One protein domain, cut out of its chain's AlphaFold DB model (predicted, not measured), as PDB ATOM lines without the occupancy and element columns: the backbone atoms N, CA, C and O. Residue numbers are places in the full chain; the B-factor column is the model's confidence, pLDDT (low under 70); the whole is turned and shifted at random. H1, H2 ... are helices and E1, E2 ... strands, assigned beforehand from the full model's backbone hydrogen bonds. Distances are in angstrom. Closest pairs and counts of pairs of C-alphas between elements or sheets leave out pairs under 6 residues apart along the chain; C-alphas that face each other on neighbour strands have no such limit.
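Overview. This is residues 222 to 332 of the 333 residues of the protein "EndoU_bacteria domain-containing protein" of Brevibacillus sp. WF146 (UniProt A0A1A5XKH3). Two halves sit side by side: one is a twisted three-stranded sheet, E5, E6 and E7, with helix H2 crossing one face of it; the other is two strand hairpins, E1 with E2 and E3 with E4, where E2 packs on E4. Helix H1 lies beside the edge strand E7, and a long stretch, residues 238 to 261, loops out between the hairpins and pairs briefly with E3 at residues 249 to 250. The printed part has 111 residues, with two named helices and seven named strands in the order H1 E1 E2 E3 E4 H2 E5 E6 E7, and its class is mixed, helices and strands. The three sheets are antiparallel, the largest in the order E5, E6, E7. The whole is compact, with a radius of gyration of the C-alphas of 13.7 A and spans of 39 by 33 by 19 A.

Arrangement. Start at H1, residues 222 to 228, then find the hairpin of E1, residues 230 to 232, and E2, residues 235 to 237, where N 230 and O 237 are 2.7 A apart, within hydrogen-bond range. Next come E3, residues 262 to 268, and E4, residues 271 to 277, an antiparallel hairpin in which N 266 and O 273 are 2.8 A apart. The closest C-alphas of E2 and E4 are those of Val 236 and Glu 273, 5.7 A apart. H2, residues 284 to 297, follows, and then E5, residues 304 to 309, E6, residues 315 to 320, and E7, residues 326 to 331, form a meander, each strand the antiparallel neighbour of the one before. Look for N 318 and O 306 at 2.8 A, and for N 319 and O 328 at 2.9 A. This sheet is only just strongly twisted, with C-alphas up to 4.2 A off its best plane. H2 is on one face of it, making two layers, a helix on a sheet, at a height over the sheet of 9.0 A. It runs across the strands, at 72 degrees to E7 on the local plane, and Val 294 and Gly 308 are the closest C-alphas of H2 and E5, 5.4 A apart. H1 is on this sheet at the sheet's level, with a height of 2.7 A on a local plane that only just has enough C-alphas, 6; the closest C-alphas of H1 and E7 are those of Ala 222 and Glu 327, 4.5 A apart. The closest C-alphas of E4 and the sheet's edge strand E7 are those of Thr 276 and Pro 331, 6.2 A apart, while E3 is apart from E5, E6 and E7. In both helices every O i to N i+4 pair is within hydrogen-bond range.

Along the chain. Find C-alpha 222 at (-54.269, 7.010, -4.205), where H1 begins; it is 10.0 A long, and E1 and E2 are 6.5 A each. E3 is 18.5 A and E4 17.9 A. H2 runs 20.5 A from C-alpha 284 at (-44.788, 10.998, -12.002). E5, E6 and E7 are 17.2 A, 16.1 A and 13.8 A, and E7 ends at C-alpha 331, (-45.118, 17.404, 0.203).

Size, cuts and confidence. The two C-alphas farthest apart are those of Gly 270 and Lys 299, at 39.0 A. The printed part has no cut, and its one long link is the 24 residues from E2 to E3. The mean pLDDT of the printed part is 75.2; look for values under 70 at residues 222 to 236, 238, 242 to 254, 268 to 271 and 281 to 289.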
ATOM      1  N   ALA A 222     -55.327   6.086  -4.608       57.34
ATOM      2  CA  ALA A 222     -54.269   7.010  -4.205       57.34
ATOM      3  C   ALA A 222     -53.664   7.759  -5.396       57.34
ATOM      4  O   ALA A 222     -53.388   8.955  -5.330       57.34
ATOM      5  N   MET A 223     -53.505   7.063  -6.520       59.50
ATOM      6  CA  MET A 223     -52.889   7.616  -7.722       59.50
ATOM      7  C   MET A 223     -53.773   8.640  -8.437       59.50
ATOM      8  O   MET A 223     -53.256   9.578  -9.042       59.50
ATOM      9  N   GLU A 224     -55.089   8.448  -8.441       55.56
ATOM     10  CA  GLU A 224     -56.023   9.461  -8.949       55.56
ATOM     11  C   GLU A 224     -56.012  10.687  -8.033       55.56
ATOM     12  O   GLU A 224     -55.856  11.819  -8.487       55.56
ATOM     13  N   HIS A 225     -56.047  10.458  -6.719       61.41
ATOM     14  CA  HIS A 225     -56.044  11.532  -5.733       61.41
ATOM     15  C   HIS A 225     -54.787  12.414  -5.824       61.41
ATOM     16  O   HIS A 225     -54.900  13.637  -5.855       61.41
ATOM     17  N   ILE A 226     -53.593  11.819  -5.912       67.25
ATOM     18  CA  ILE A 226     -52.323  12.563  -5.921       67.25
ATOM     19  C   ILE A 226     -52.151  13.397  -7.200       67.25
ATOM     20  O   ILE A 226     -51.700  14.536  -7.109       67.25
ATOM     21  N   PHE A 227     -52.527  12.884  -8.379       62.59
ATOM     22  CA  PHE A 227     -52.193  13.525  -9.666       62.59
ATOM     23  C   PHE A 227     -53.349  14.236 -10.368       62.59
ATOM     24  O   PHE A 227     -53.099  15.096 -11.208       62.59
ATOM     25  N   HIS A 228     -54.599  13.889 -10.070       58.81
ATOM     26  CA  HIS A 228     -55.768  14.446 -10.763       58.81
ATOM     27  C   HIS A 228     -56.715  15.187  -9.822       58.81
ATOM     28  O   HIS A 228     -57.455  16.066 -10.259       58.81
ATOM     29  N   GLY A 229     -56.615  14.907  -8.521       61.38
ATOM     30  CA  GLY A 229     -57.498  15.482  -7.521       61.38
ATOM     31  C   GLY A 229     -58.924  14.947  -7.640       61.38
ATOM     32  O   GLY A 229     -59.304  14.272  -8.590       61.38
ATOM     33  N   ASN A 230     -59.727  15.236  -6.628       62.62
ATOM     34  CA  ASN A 230     -61.115  14.825  -6.526       62.62
ATOM     35  C   ASN A 230     -61.989  16.032  -6.195       62.62
ATOM     36  O   ASN A 230     -61.624  16.883  -5.383       62.62
ATOM     37  N   ILE A 231     -63.190  16.068  -6.772       56.53
ATOM     38  CA  ILE A 231     -64.208  17.067  -6.445       56.53
ATOM     39  C   ILE A 231     -65.263  16.410  -5.568       56.53
ATOM     40  O   ILE A 231     -65.877  15.412  -5.943       56.53
ATOM     41  N   SER A 232     -65.535  17.009  -4.416       60.28
ATOM     42  CA  SER A 232     -66.614  16.571  -3.537       60.28
ATOM     43  C   SER A 232     -67.547  17.724  -3.166       60.28
ATOM     44  O   SER A 232     -67.336  18.895  -3.507       60.28
ATOM     45  N   LYS A 233     -68.609  17.411  -2.411       54.53
ATOM     46  CA  LYS A 233     -69.451  18.442  -1.781       54.53
ATOM     47  C   LYS A 233     -68.638  19.359  -0.856       54.53
ATOM     48  O   LYS A 233     -69.006  20.520  -0.738       54.53
ATOM     49  N   LYS A 234     -67.543  18.857  -0.266       58.34
ATOM     50  CA  LYS A 234     -66.692  19.574   0.696       58.34
ATOM     51  C   LYS A 234     -65.624  20.469   0.060       58.34
ATOM     52  O   LYS A 234     -65.118  21.322   0.766       58.34
ATOM     53  N   GLY A 235     -65.324  20.307  -1.232       62.50
ATOM     54  CA  GLY A 235     -64.255  21.062  -1.891       62.50
ATOM     55  C   GLY A 235     -63.452  20.218  -2.877       62.50
ATOM     56  O   GLY A 235     -63.964  19.205  -3.373       62.50
ATOM     57  N   VAL A 236     -62.227  20.659  -3.151       61.72
ATOM     58  CA  VAL A 236     -61.238  20.008  -4.017       61.72
ATOM     59  C   VAL A 236     -60.162  19.392  -3.128       61.72
ATOM     60  O   VAL A 236     -59.508  20.095  -2.371       61.72
ATOM     61  N   SER A 237     -59.938  18.085  -3.226       70.50
ATOM     62  CA  SER A 237     -58.864  17.413  -2.484       70.50
ATOM     63  C   SER A 237     -57.915  16.681  -3.420       70.50
ATOM     64  O   SER A 237     -58.342  16.151  -4.443       70.50
ATOM     65  N   GLY A 238     -56.629  16.636  -3.077       69.00
ATOM     66  CA  GLY A 238     -55.609  16.029  -3.929       69.00
ATOM     67  C   GLY A 238     -54.960  17.026  -4.889       69.00
ATOM     68  O   GLY A 238     -54.888  18.216  -4.594       69.00
ATOM     69  N   TYR A 239     -54.504  16.530  -6.042       71.62
ATOM     70  CA  TYR A 239     -53.781  17.305  -7.058       71.62
ATOM     71  C   TYR A 239     -52.529  17.987  -6.477       71.62
ATOM     72  O   TYR A 239     -52.465  19.200  -6.291       71.62
ATOM     73  N   HIS A 240     -51.536  17.165  -6.152       75.12
ATOM     74  CA  HIS A 240     -50.281  17.558  -5.509       75.12
ATOM     75  C   HIS A 240     -49.097  17.568  -6.479       75.12
ATOM     76  O   HIS A 240     -47.954  17.704  -6.065       75.12
ATOM     77  N   HIS A 241     -49.344  17.410  -7.775       74.25
ATOM     78  CA  HIS A 241     -48.355  17.578  -8.830       74.25
ATOM     79  C   HIS A 241     -49.090  18.016 -10.091       74.25
ATOM     80  O   HIS A 241     -50.152  17.468 -10.395       74.25
ATOM     81  N   GLN A 242     -48.550  18.990 -10.822       60.56
ATOM     82  CA  GLN A 242     -49.192  19.461 -12.040       60.56
ATOM     83  C   GLN A 242     -49.260  18.307 -13.053       60.56
ATOM     84  O   GLN A 242     -48.247  17.738 -13.450       60.56
ATOM     85  N   SER A 243     -50.476  17.923 -13.430       49.88
ATOM     86  CA  SER A 243     -50.737  16.935 -14.475       49.88
ATOM     87  C   SER A 243     -51.388  17.658 -15.646       49.88
ATOM     88  O   SER A 243     -52.350  18.400 -15.446       49.88
ATOM     89  N   MET A 244     -50.897  17.436 -16.871       37.28
ATOM     90  CA  MET A 244     -51.441  18.067 -18.087       37.28
ATOM     91  C   MET A 244     -52.923  17.723 -18.351       37.28
ATOM     92  O   MET A 244     -53.550  18.372 -19.181       37.28
ATOM     93  N   MET A 245     -53.496  16.737 -17.646       32.81
ATOM     94  CA  MET A 245     -54.883  16.277 -17.822       32.81
ATOM     95  C   MET A 245     -55.883  16.803 -16.782       32.81
ATOM     96  O   MET A 245     -57.033  16.366 -16.760       32.81
ATOM     97  N   SER A 246     -55.492  17.733 -15.914       45.75
ATOM     98  CA  SER A 246     -56.446  18.327 -14.978       45.75
ATOM     99  C   SER A 246     -57.175  19.516 -15.599       45.75
ATOM    100  O   SER A 246     -56.561  20.390 -16.202       45.75
ATOM    101  N   GLN A 247     -58.492  19.604 -15.376       48.62
ATOM    102  CA  GLN A 247     -59.249  20.846 -15.591       48.62
ATOM    103  C   GLN A 247     -58.892  21.934 -14.554       48.62
ATOM    104  O   GLN A 247     -59.540  22.980 -14.514       48.62
ATOM    105  N   ALA A 248     -57.897  21.683 -13.692       51.91
ATOM    106  CA  ALA A 248     -57.444  22.613 -12.679       51.91
ATOM    107  C   ALA A 248     -56.675  23.793 -13.270       51.91
ATOM    108  O   ALA A 248     -55.650  23.621 -13.928       51.91
ATOM    109  N   THR A 249     -57.111  25.006 -12.942       60.56
ATOM    110  CA  THR A 249     -56.315  26.218 -13.162       60.56
ATOM    111  C   THR A 249     -55.562  26.576 -11.884       60.56
ATOM    112  O   THR A 249     -56.180  26.695 -10.822       60.56
ATOM    113  N   LEU A 250     -54.246  26.758 -12.002       58.44
ATOM    114  CA  LEU A 250     -53.363  27.285 -10.959       58.44
ATOM    115  C   LEU A 250     -53.332  28.814 -11.056       58.44
ATOM    116  O   LEU A 250     -53.388  29.354 -12.161       58.44
ATOM    117  N   SER A 251     -53.328  29.518  -9.925       59.56
ATOM    118  CA  SER A 251     -53.622  30.961  -9.908       59.56
ATOM    119  C   SER A 251     -52.617  31.821  -9.151       59.56
ATOM    120  O   SER A 251     -52.702  33.036  -9.286       59.56
ATOM    121  N   ASN A 252     -51.653  31.243  -8.422       55.38
ATOM    122  CA  ASN A 252     -50.548  31.972  -7.794       55.38
ATOM    123  C   ASN A 252     -49.379  31.025  -7.460       55.38
ATOM    124  O   ASN A 252     -49.360  30.429  -6.380       55.38
ATOM    125  N   ILE A 253     -48.368  30.942  -8.333       57.50
ATOM    126  CA  ILE A 253     -47.140  30.190  -8.036       57.50
ATOM    127  C   ILE A 253     -46.329  30.991  -7.015       57.50
ATOM    128  O   ILE A 253     -45.676  31.980  -7.349       57.50
ATOM    129  N   ASN A 254     -46.375  30.576  -5.751       63.28
ATOM    130  CA  ASN A 254     -45.410  31.056  -4.764       63.28
ATOM    131  C   ASN A 254     -44.020  30.493  -5.094       63.28
ATOM    132  O   ASN A 254     -43.919  29.362  -5.568       63.28
ATOM    133  N   THR A 255     -42.958  31.255  -4.815       76.44
ATOM    134  CA  THR A 255     -41.570  30.813  -5.028       76.44
ATOM    135  C   THR A 255     -41.351  29.430  -4.402       76.44
ATOM    136  O   THR A 255     -41.619  29.286  -3.211       76.44
ATOM    137  N   PRO A 256     -40.878  28.420  -5.155       85.12
ATOM    138  CA  PRO A 256     -40.605  27.104  -4.593       85.12
ATOM    139  C   PRO A 256     -39.624  27.170  -3.415       85.12
ATOM    140  O   PRO A 256     -38.726  28.017  -3.388       85.12
ATOM    141  N   ASN A 257     -39.770  26.271  -2.439       86.75
ATOM    142  CA  ASN A 257     -38.773  26.112  -1.384       86.75
ATOM    143  C   ASN A 257     -37.486  25.462  -1.940       86.75
ATOM    144  O   ASN A 257     -37.390  25.134  -3.123       86.75
ATOM    145  N   GLN A 258     -36.483  25.238  -1.085       88.50
ATOM    146  CA  GLN A 258     -35.190  24.657  -1.486       88.50
ATOM    147  C   GLN A 258     -35.274  23.261  -2.141       88.50
ATOM    148  O   GLN A 258     -34.300  22.812  -2.734       88.50
ATOM    149  N   TYR A 259     -36.421  22.583  -2.040       88.44
ATOM    150  CA  TYR A 259     -36.677  21.268  -2.630       88.44
ATOM    151  C   TYR A 259     -37.569  21.336  -3.875       88.44
ATOM    152  O   TYR A 259     -37.968  20.293  -4.380       88.44
ATOM    153  N   GLY A 260     -37.920  22.535  -4.352       84.81
ATOM    154  CA  GLY A 260     -38.837  22.731  -5.476       84.81
ATOM    155  C   GLY A 260     -40.320  22.596  -5.109       84.81
ATOM    156  O   GLY A 260     -41.169  22.709  -5.985       84.81
ATOM    157  N   VAL A 261     -40.654  22.384  -3.831       89.00
ATOM    158  CA  VAL A 261     -42.048  22.308  -3.369       89.00
ATOM    159  C   VAL A 261     -42.655  23.702  -3.398       89.00
ATOM    160  O   VAL A 261     -42.075  24.643  -2.855       89.00
ATOM    161  N   TYR A 262     -43.838  23.839  -3.985       83.44
ATOM    162  CA  TYR A 262     -44.545  25.115  -4.077       83.44
ATOM    163  C   TYR A 262     -45.981  25.008  -3.558       83.44
ATOM    164  O   TYR A 262     -46.499  23.928  -3.267       83.44
ATOM    165  N   LYS A 263     -46.607  26.168  -3.372       87.19
ATOM    166  CA  LYS A 263     -47.979  26.325  -2.882       87.19
ATOM    167  C   LYS A 263     -48.796  27.027  -3.945       87.19
ATOM    168  O   LYS A 263     -48.377  28.097  -4.386       87.19
ATOM    169  N   ASP A 264     -49.962  26.489  -4.264       80.44
ATOM    170  CA  ASP A 264     -50.906  27.128  -5.182       80.44
ATOM    171  C   ASP A 264     -52.353  26.772  -4.806       80.44
ATOM    172  O   ASP A 264     -52.623  25.860  -4.020       80.44
ATOM    173  N   THR A 265     -53.300  27.523  -5.354       80.31
ATOM    174  CA  THR A 265     -54.729  27.248  -5.247       80.31
ATOM    175  C   THR A 265     -55.184  26.463  -6.470       80.31
ATOM    176  O   THR A 265     -55.138  26.959  -7.597       80.31
ATOM    177  N   VAL A 266     -55.670  25.247  -6.237       73.56
ATOM    178  CA  VAL A 266     -56.269  24.387  -7.260       73.56
ATOM    179  C   VAL A 266     -57.714  24.804  -7.451       73.56
ATOM    180  O   VAL A 266     -58.490  24.747  -6.500       73.56
ATOM    181  N   THR A 267     -58.100  25.177  -8.672       70.06
ATOM    182  CA  THR A 267     -59.505  25.454  -8.999       70.06
ATOM    183  C   THR A 267     -60.054  24.427  -9.972       70.06
ATOM    184  O   THR A 267     -59.632  24.416 -11.119       70.06
ATOM    185  N   ILE A 268     -61.027  23.612  -9.552       65.31
ATOM    186  CA  ILE A 268     -61.704  22.629 -10.413       65.31
ATOM    187  C   ILE A 268     -63.210  22.908 -10.405       65.31
ATOM    188  O   ILE A 268     -63.833  22.953  -9.343       65.31
ATOM    189  N   ASN A 269     -63.811  23.104 -11.583       66.75
ATOM    190  CA  ASN A 269     -65.244  23.391 -11.747       66.75
ATOM    191  C   ASN A 269     -65.761  24.534 -10.845       66.75
ATOM    192  O   ASN A 269     -66.835  24.439 -10.249       66.75
ATOM    193  N   GLY A 270     -64.976  25.609 -10.718       67.88
ATOM    194  CA  GLY A 270     -65.335  26.805  -9.944       67.88
ATOM    195  C   GLY A 270     -65.207  26.665  -8.423       67.88
ATOM    196  O   GLY A 270     -65.555  27.601  -7.705       67.88
ATOM    197  N   LYS A 271     -64.710  25.529  -7.915       69.50
ATOM    198  CA  LYS A 271     -64.319  25.364  -6.510       69.50
ATOM    199  C   LYS A 271     -62.807  25.454  -6.385       69.50
ATOM    200  O   LYS A 271     -62.107  24.797  -7.150       69.50
ATOM    201  N   SER A 272     -62.336  26.217  -5.405       75.88
ATOM    202  CA  SER A 272     -60.917  26.490  -5.194       75.88
ATOM    203  C   SER A 272     -60.469  26.008  -3.820       75.88
ATOM    204  O   SER A 272     -61.142  26.286  -2.828       75.88
ATOM    205  N   GLU A 273     -59.337  25.313  -3.757       77.62
ATOM    206  CA  GLU A 273     -58.744  24.854  -2.501       77.62
ATOM    207  C   GLU A 273     -57.220  24.976  -2.537       77.62
ATOM    208  O   GLU A 273     -56.586  24.869  -3.588       77.62
ATOM    209  N   PHE A 274     -56.632  25.261  -1.380       80.44
ATOM    210  CA  PHE A 274     -55.191  25.418  -1.241       80.44
ATOM    211  C   PHE A 274     -54.500  24.052  -1.215       80.44
ATOM    212  O   PHE A 274     -54.933  23.157  -0.490       80.44
ATOM    213  N   SER A 275     -53.394  23.916  -1.947       82.81
ATOM    214  CA  SER A 275     -52.601  22.691  -1.995       82.81
ATOM    215  C   SER A 275     -51.099  22.988  -1.971       82.81
ATOM    216  O   SER A 275     -50.640  24.084  -2.308       82.81
ATOM    217  N   THR A 276     -50.329  21.991  -1.550       87.00
ATOM    218  CA  THR A 276     -48.878  21.940  -1.721       87.00
ATOM    219  C   THR A 276     -48.539  20.948  -2.821       87.00
ATOM    220  O   THR A 276     -49.180  19.900  -2.956       87.00
ATOM    221  N   PHE A 277     -47.520  21.288  -3.602       86.50
ATOM    222  CA  PHE A 277     -47.169  20.577  -4.817       86.50
ATOM    223  C   PHE A 277     -45.738  20.087  -4.782       86.50
ATOM    224  O   PHE A 277     -44.834  20.794  -4.337       86.50
ATOM    225  N   PHE A 278     -45.545  18.878  -5.294       86.12
ATOM    226  CA  PHE A 278     -44.236  18.375  -5.670       86.12
ATOM    227  C   PHE A 278     -43.640  19.265  -6.771       86.12
ATOM    228  O   PHE A 278     -44.401  19.960  -7.455       86.12
ATOM    229  N   PRO A 279     -42.309  19.256  -6.951       82.69
ATOM    230  CA  PRO A 279     -41.657  20.091  -7.953       82.69
ATOM    231  C   PRO A 279     -42.267  19.892  -9.339       82.69
ATOM    232  O   PRO A 279     -42.478  18.765  -9.765       82.69
ATOM    233  N   ASP A 280     -42.533  20.982 -10.048       72.69
ATOM    234  CA  ASP A 280     -43.087  20.978 -11.410       72.69
ATOM    235  C   ASP A 280     -42.149  20.332 -12.443       72.69
ATOM    236  O   ASP A 280     -42.595  19.790 -13.452       72.69
ATOM    237  N   SER A 281     -40.847  20.373 -12.167       65.81
ATOM    238  CA  SER A 281     -39.803  19.686 -12.930       65.81
ATOM    239  C   SER A 281     -39.805  18.166 -12.762       65.81
ATOM    240  O   SER A 281     -39.112  17.490 -13.523       65.81
ATOM    241  N   TRP A 282     -40.539  17.621 -11.786       63.25
ATOM    242  CA  TRP A 282     -40.572  16.182 -11.558       63.25
ATOM    243  C   TRP A 282     -41.532  15.486 -12.520       63.25
ATOM    244  O   TRP A 282     -42.561  16.007 -12.943       63.25
ATOM    245  N   ASN A 283     -41.204  14.253 -12.874       51.81
ATOM    246  CA  ASN A 283     -42.142  13.343 -13.503       51.81
ATOM    247  C   ASN A 283     -42.885  12.515 -12.439       51.81
ATOM    248  O   ASN A 283     -42.530  12.453 -11.260       51.81
ATOM    249  N   ARG A 284     -43.938  11.819 -12.875       55.00
ATOM    250  CA  ARG A 284     -44.788  10.998 -12.002       55.00
ATOM    251  C   ARG A 284     -44.005   9.946 -11.203       55.00
ATOM    252  O   ARG A 284     -44.337   9.689 -10.048       55.00
ATOM    253  N   THR A 285     -42.981   9.345 -11.800       48.31
ATOM    254  CA  THR A 285     -42.152   8.316 -11.157       48.31
ATOM    255  C   THR A 285     -41.317   8.904 -10.023       48.31
ATOM    256  O   THR A 285     -41.221   8.294  -8.962       48.31
ATOM    257  N   GLU A 286     -40.765  10.104 -10.208       60.41
ATOM    258  CA  GLU A 286     -39.983  10.808  -9.183       60.41
ATOM    259  C   GLU A 286     -40.839  11.140  -7.955       60.41
ATOM    260  O   GLU A 286     -40.434  10.858  -6.825       60.41
ATOM    261  N   VAL A 287     -42.076  11.601  -8.171       63.34
ATOM    262  CA  VAL A 287     -43.059  11.813  -7.095       63.34
ATOM    263  C   VAL A 287     -43.340  10.519  -6.324       63.34
ATOM    264  O   VAL A 287     -43.298  10.497  -5.093       63.34
ATOM    265  N   ILE A 288     -43.607   9.417  -7.031       64.38
ATOM    266  CA  ILE A 288     -43.930   8.131  -6.398       64.38
ATOM    267  C   ILE A 288     -42.751   7.551  -5.624       64.38
ATOM    268  O   ILE A 288     -42.947   7.033  -4.522       64.38
ATOM    269  N   ASN A 289     -41.539   7.654  -6.158       68.25
ATOM    270  CA  ASN A 289     -40.344   7.156  -5.486       68.25
ATOM    271  C   ASN A 289     -40.075   7.914  -4.183       68.25
ATOM    272  O   ASN A 289     -39.797   7.275  -3.170       68.25
ATOM    273  N   ALA A 290     -40.250   9.237  -4.172       72.75
ATOM    274  CA  ALA A 290     -40.105  10.029  -2.954       72.75
ATOM    275  C   ALA A 290     -41.127   9.627  -1.873       72.75
ATOM    276  O   ALA A 290     -40.785   9.508  -0.697       72.75
ATOM    277  N   ILE A 291     -42.377   9.350  -2.255       80.81
ATOM    278  CA  ILE A 291     -43.405   8.879  -1.312       80.81
ATOM    279  C   ILE A 291     -43.060   7.482  -0.770       80.81
ATOM    280  O   ILE A 291     -43.169   7.251   0.435       80.81
ATOM    281  N   LYS A 292     -42.622   6.557  -1.641       77.88
ATOM    282  CA  LYS A 292     -42.187   5.199  -1.259       77.88
ATOM    283  C   LYS A 292     -41.023   5.233  -0.274       77.88
ATOM    284  O   LYS A 292     -41.036   4.499   0.713       77.88
ATOM    285  N   GLU A 293     -40.045   6.098  -0.528       82.75
ATOM    286  CA  GLU A 293     -38.897   6.306   0.349       82.75
ATOM    287  C   GLU A 293     -39.362   6.697   1.757       82.75
ATOM    288  O   GLU A 293     -39.022   6.021   2.730       82.75
ATOM    289  N   VAL A 294     -40.226   7.711   1.866       88.31
ATOM    290  CA  VAL A 294     -40.748   8.149   3.166       88.31
ATOM    291  C   VAL A 294     -41.583   7.060   3.838       88.31
ATOM    292  O   VAL A 294     -41.427   6.840   5.035       88.31
ATOM    293  N   TYR A 295     -42.422   6.342   3.092       87.38
ATOM    294  CA  TYR A 295     -43.226   5.247   3.639       87.38
ATOM    295  C   TYR A 295     -42.346   4.148   4.252       87.38
ATOM    296  O   TYR A 295     -42.598   3.709   5.371       87.38
ATOM    297  N   SER A 296     -41.267   3.757   3.563       85.06
ATOM    298  CA  SER A 296     -40.322   2.746   4.056       85.06
ATOM    299  C   SER A 296     -39.555   3.184   5.311       85.06
ATOM    300  O   SER A 296     -39.170   2.350   6.128       85.06
ATOM    301  N   GLY A 297     -39.353   4.496   5.479       84.75
ATOM    302  CA  GLY A 297     -38.648   5.083   6.616       84.75
ATOM    303  C   GLY A 297     -39.523   5.361   7.841       84.75
ATOM    304  O   GLY A 297     -38.987   5.717   8.893       84.75
ATOM    305  N   VAL A 298     -40.851   5.219   7.744       88.50
ATOM    306  CA  VAL A 298     -41.782   5.534   8.838       88.50
ATOM    307  C   VAL A 298     -42.393   4.258   9.413       88.50
ATOM    308  O   VAL A 298     -42.922   3.408   8.705       88.50
ATOM    309  N   LYS A 299     -42.378   4.135  10.744       91.38
ATOM    310  CA  LYS A 299     -43.024   3.016  11.438       91.38
ATOM    311  C   LYS A 299     -44.545   3.197  11.457       91.38
ATOM    312  O   LYS A 299     -45.065   3.973  12.260       91.38
ATOM    313  N   ILE A 300     -45.241   2.450  10.605       88.88
ATOM    314  CA  ILE A 300     -46.706   2.438  10.534       88.88
ATOM    315  C   ILE A 300     -47.290   1.584  11.666       88.88
ATOM    316  O   ILE A 300     -46.979   0.403  11.791       88.88
ATOM    317  N   ASN A 301     -48.162   2.182  12.482       87.44
ATOM    318  CA  ASN A 301     -48.861   1.548  13.603       87.44
ATOM    319  C   ASN A 301     -50.382   1.752  13.471       87.44
ATOM    320  O   ASN A 301     -51.029   2.332  14.344       87.44
ATOM    321  N   GLY A 302     -50.946   1.290  12.354       85.12
ATOM    322  CA  GLY A 302     -52.375   1.372  12.053       85.12
ATOM    323  C   GLY A 302     -52.783   2.634  11.290       85.12
ATOM    324  O   GLY A 302     -51.953   3.449  10.887       85.12
ATOM    325  N   LYS A 303     -54.093   2.783  11.082       93.62
ATOM    326  CA  LYS A 303     -54.693   3.859  10.285       93.62
ATOM    327  C   LYS A 303     -54.378   5.245  10.853       93.62
ATOM    328  O   LYS A 303     -54.607   5.492  12.036       93.62
ATOM    329  N   GLY A 304     -53.957   6.179  10.005       92.25
ATOM    330  CA  GLY A 304     -53.787   7.572  10.414       92.25
ATOM    331  C   GLY A 304     -52.842   8.388   9.542       92.25
ATOM    332  O   GLY A 304     -52.420   7.964   8.468       92.25
ATOM    333  N   TRP A 305     -52.520   9.590  10.024       96.44
ATOM    334  CA  TRP A 305     -51.536  10.471   9.400       96.44
ATOM    335  C   TRP A 305     -50.121  10.095   9.817       96.44
ATOM    336  O   TRP A 305     -49.820  10.014  11.006       96.44
ATOM    337  N   TYR A 306     -49.246   9.987   8.825       95.69
ATOM    338  CA  TYR A 306     -47.817   9.781   8.991       95.69
ATOM    339  C   TYR A 306     -47.048  10.845   8.216       95.69
ATOM    340  O   TYR A 306     -47.537  11.398   7.228       95.69
ATOM    341  N   GLN A 307     -45.848  11.160   8.687       96.56
ATOM    342  CA  GLN A 307     -44.962  12.148   8.085       96.56
ATOM    343  C   GLN A 307     -43.526  11.657   8.209       96.56
ATOM    344  O   GLN A 307     -43.150  11.084   9.230       96.56
ATOM    345  N   GLY A 308     -42.724  11.922   7.187       94.38
ATOM    346  CA  GLY A 308     -41.288  11.691   7.234       94.38
ATOM    347  C   GLY A 308     -40.559  12.519   6.186       94.38
ATOM    348  O   GLY A 308     -41.156  13.374   5.528       94.38
ATOM    349  N   LYS A 309     -39.251  12.288   6.067       95.25
ATOM    350  CA  LYS A 309     -38.375  13.018   5.149       95.25
ATOM    351  C   LYS A 309     -37.726  12.059   4.166       95.25
ATOM    352  O   LYS A 309     -37.336  10.964   4.557       95.25
ATOM    353  N   THR A 310     -37.600  12.494   2.919       90.56
ATOM    354  CA  THR A 310     -36.704  11.853   1.945       90.56
ATOM    355  C   THR A 310     -35.249  11.998   2.401       90.56
ATOM    356  O   THR A 310     -34.933  12.846   3.241       90.56
ATOM    357  N   SER A 311     -34.337  11.229   1.811       85.88
ATOM    358  CA  SER A 311     -32.885  11.366   1.994       85.88
ATOM    359  C   SER A 311     -32.370  12.767   1.655       85.88
ATOM    360  O   SER A 311     -31.400  13.224   2.255       85.88
ATOM    361  N   GLN A 312     -33.047  13.472   0.743       85.25
ATOM    362  CA  GLN A 312     -32.749  14.857   0.378       85.25
ATOM    363  C   GLN A 312     -33.374  15.886   1.332       85.25
ATOM    364  O   GLN A 312     -33.169  17.079   1.156       85.25
ATOM    365  N   GLY A 313     -34.133  15.462   2.347       89.44
ATOM    366  CA  GLY A 313     -34.700  16.342   3.372       89.44
ATOM    367  C   GLY A 313     -36.084  16.919   3.060       89.44
ATOM    368  O   GLY A 313     -36.650  17.592   3.926       89.44
ATOM    369  N   MET A 314     -36.660  16.631   1.885       93.62
ATOM    370  CA  MET A 314     -38.040  17.007   1.552       93.62
ATOM    371  C   MET A 314     -39.020  16.268   2.466       93.62
ATOM    372  O   MET A 314     -38.978  15.038   2.555       93.62
ATOM    373  N   GLU A 315     -39.905  17.014   3.128       96.31
ATOM    374  CA  GLU A 315     -40.923  16.453   4.015       96.31
ATOM    375  C   GLU A 315     -42.169  16.034   3.233       96.31
ATOM    376  O   GLU A 315     -42.701  16.805   2.436       96.31
ATOM    377  N   ILE A 316     -42.664  14.824   3.496       95.75
ATOM    378  CA  ILE A 316     -43.881  14.281   2.889       95.75
ATOM    379  C   ILE A 316     -44.820  13.816   3.994       95.75
ATOM    380  O   ILE A 316     -44.412  13.127   4.933       95.75
ATOM    381  N   LYS A 317     -46.100  14.164   3.851       96.12
ATOM    382  CA  LYS A 317     -47.189  13.678   4.696       96.12
ATOM    383  C   LYS A 317     -48.053  12.691   3.913       96.12
ATOM    384  O   LYS A 317     -48.269  12.859   2.713       96.12
ATOM    385  N   MET A 318     -48.538  11.650   4.583       93.81
ATOM    386  CA  MET A 318     -49.353  10.591   3.987       93.81
ATOM    387  C   MET A 318     -50.462  10.137   4.933       93.81
ATOM    388  O   MET A 318     -50.272  10.083   6.149       93.81
ATOM    389  N   TRP A 319     -51.624   9.809   4.374       91.00
ATOM    390  CA  TRP A 319     -52.706   9.150   5.102       91.00
ATOM    391  C   TRP A 319     -52.691   7.662   4.789       91.00
ATOM    392  O   TRP A 319     -52.752   7.273   3.621       91.00
ATOM    393  N   ILE A 320     -52.620   6.852   5.839       90.19
ATOM    394  CA  ILE A 320     -52.544   5.399   5.766       90.19
ATOM    395  C   ILE A 320     -53.867   4.790   6.231       90.19
ATOM    396  O   ILE A 320     -54.406   5.186   7.269       90.19
ATOM    397  N   ASN A 321     -54.390   3.832   5.466       81.62
ATOM    398  CA  ASN A 321     -55.619   3.111   5.783       81.62
ATOM    399  C   ASN A 321     -55.383   1.936   6.756       81.62
ATOM    400  O   ASN A 321     -54.286   1.715   7.261       81.62
ATOM    401  N   GLU A 322     -56.442   1.179   7.044       84.44
ATOM    402  CA  GLU A 322     -56.414   0.039   7.977       84.44
ATOM    403  C   GLU A 322     -55.573  -1.142   7.467       84.44
ATOM    404  O   GLU A 322     -55.107  -1.945   8.268       84.44
ATOM    405  N   ASN A 323     -55.310  -1.190   6.158       78.88
ATOM    406  CA  ASN A 323     -54.481  -2.197   5.496       78.88
ATOM    407  C   ASN A 323     -53.015  -1.746   5.350       78.88
ATOM    408  O   ASN A 323     -52.263  -2.345   4.587       78.88
ATOM    409  N   ASN A 324     -52.610  -0.676   6.044       82.25
ATOM    410  CA  ASN A 324     -51.307  -0.024   5.897       82.25
ATOM    411  C   ASN A 324     -51.029   0.523   4.484       82.25
ATOM    412  O   ASN A 324     -49.882   0.649   4.085       82.25
ATOM    413  N   GLN A 325     -52.056   0.891   3.720       81.88
ATOM    414  CA  GLN A 325     -51.877   1.448   2.377       81.88
ATOM    415  C   GLN A 325     -52.075   2.965   2.368       81.88
ATOM    416  O   GLN A 325     -52.939   3.500   3.063       81.88
ATOM    417  N   ILE A 326     -51.308   3.662   1.538       78.31
ATOM    418  CA  ILE A 326     -51.388   5.108   1.328       78.31
ATOM    419  C   ILE A 326     -52.647   5.433   0.524       78.31
ATOM    420  O   ILE A 326     -52.775   4.964  -0.602       78.31
ATOM    421  N   GLU A 327     -53.547   6.270   1.043       77.94
ATOM    422  CA  GLU A 327     -54.707   6.775   0.278       77.94
ATOM    423  C   GLU A 327     -54.471   8.171  -0.308       77.94
ATOM    424  O   GLU A 327     -55.079   8.538  -1.309       77.94
ATOM    425  N   THR A 328     -53.602   8.966   0.314       82.56
ATOM    426  CA  THR A 328     -53.190  10.280  -0.189       82.56
ATOM    427  C   THR A 328     -51.818  10.645   0.361       82.56
ATOM    428  O   THR A 328     -51.451  10.224   1.463       82.56
ATOM    429  N   SER A 329     -51.049  11.415  -0.409       86.94
ATOM    430  CA  SER A 329     -49.747  11.921   0.004       86.94
ATOM    431  C   SER A 329     -49.395  13.221  -0.713       86.94
ATOM    432  O   SER A 329     -49.729  13.402  -1.883       86.94
ATOM    433  N   PHE A 330     -48.732  14.124   0.006       91.56
ATOM    434  CA  PHE A 330     -48.345  15.445  -0.482       91.56
ATOM    435  C   PHE A 330     -47.083  15.950   0.226       91.56
ATOM    436  O   PHE A 330     -46.830  15.564   1.377       91.56
ATOM    437  N   PRO A 331     -46.286  16.814  -0.426       94.44
ATOM    438  CA  PRO A 331     -45.118  17.404   0.203       94.44
ATOM    439  C   PRO A 331     -45.534  18.530   1.148       94.44
ATOM    440  O   PRO A 331     -46.570  19.172   0.962       94.44
ATOM    441  N   LEU A 332     -44.716  18.801   2.155       90.81
ATOM    442  CA  LEU A 332     -44.867  19.974   3.009       90.81
ATOM    443  C   LEU A 332     -43.910  21.070   2.527       90.81
ATOM    444  O   LEU A 332     -42.743  20.805   2.237       90.81
TER     445      LEU A 332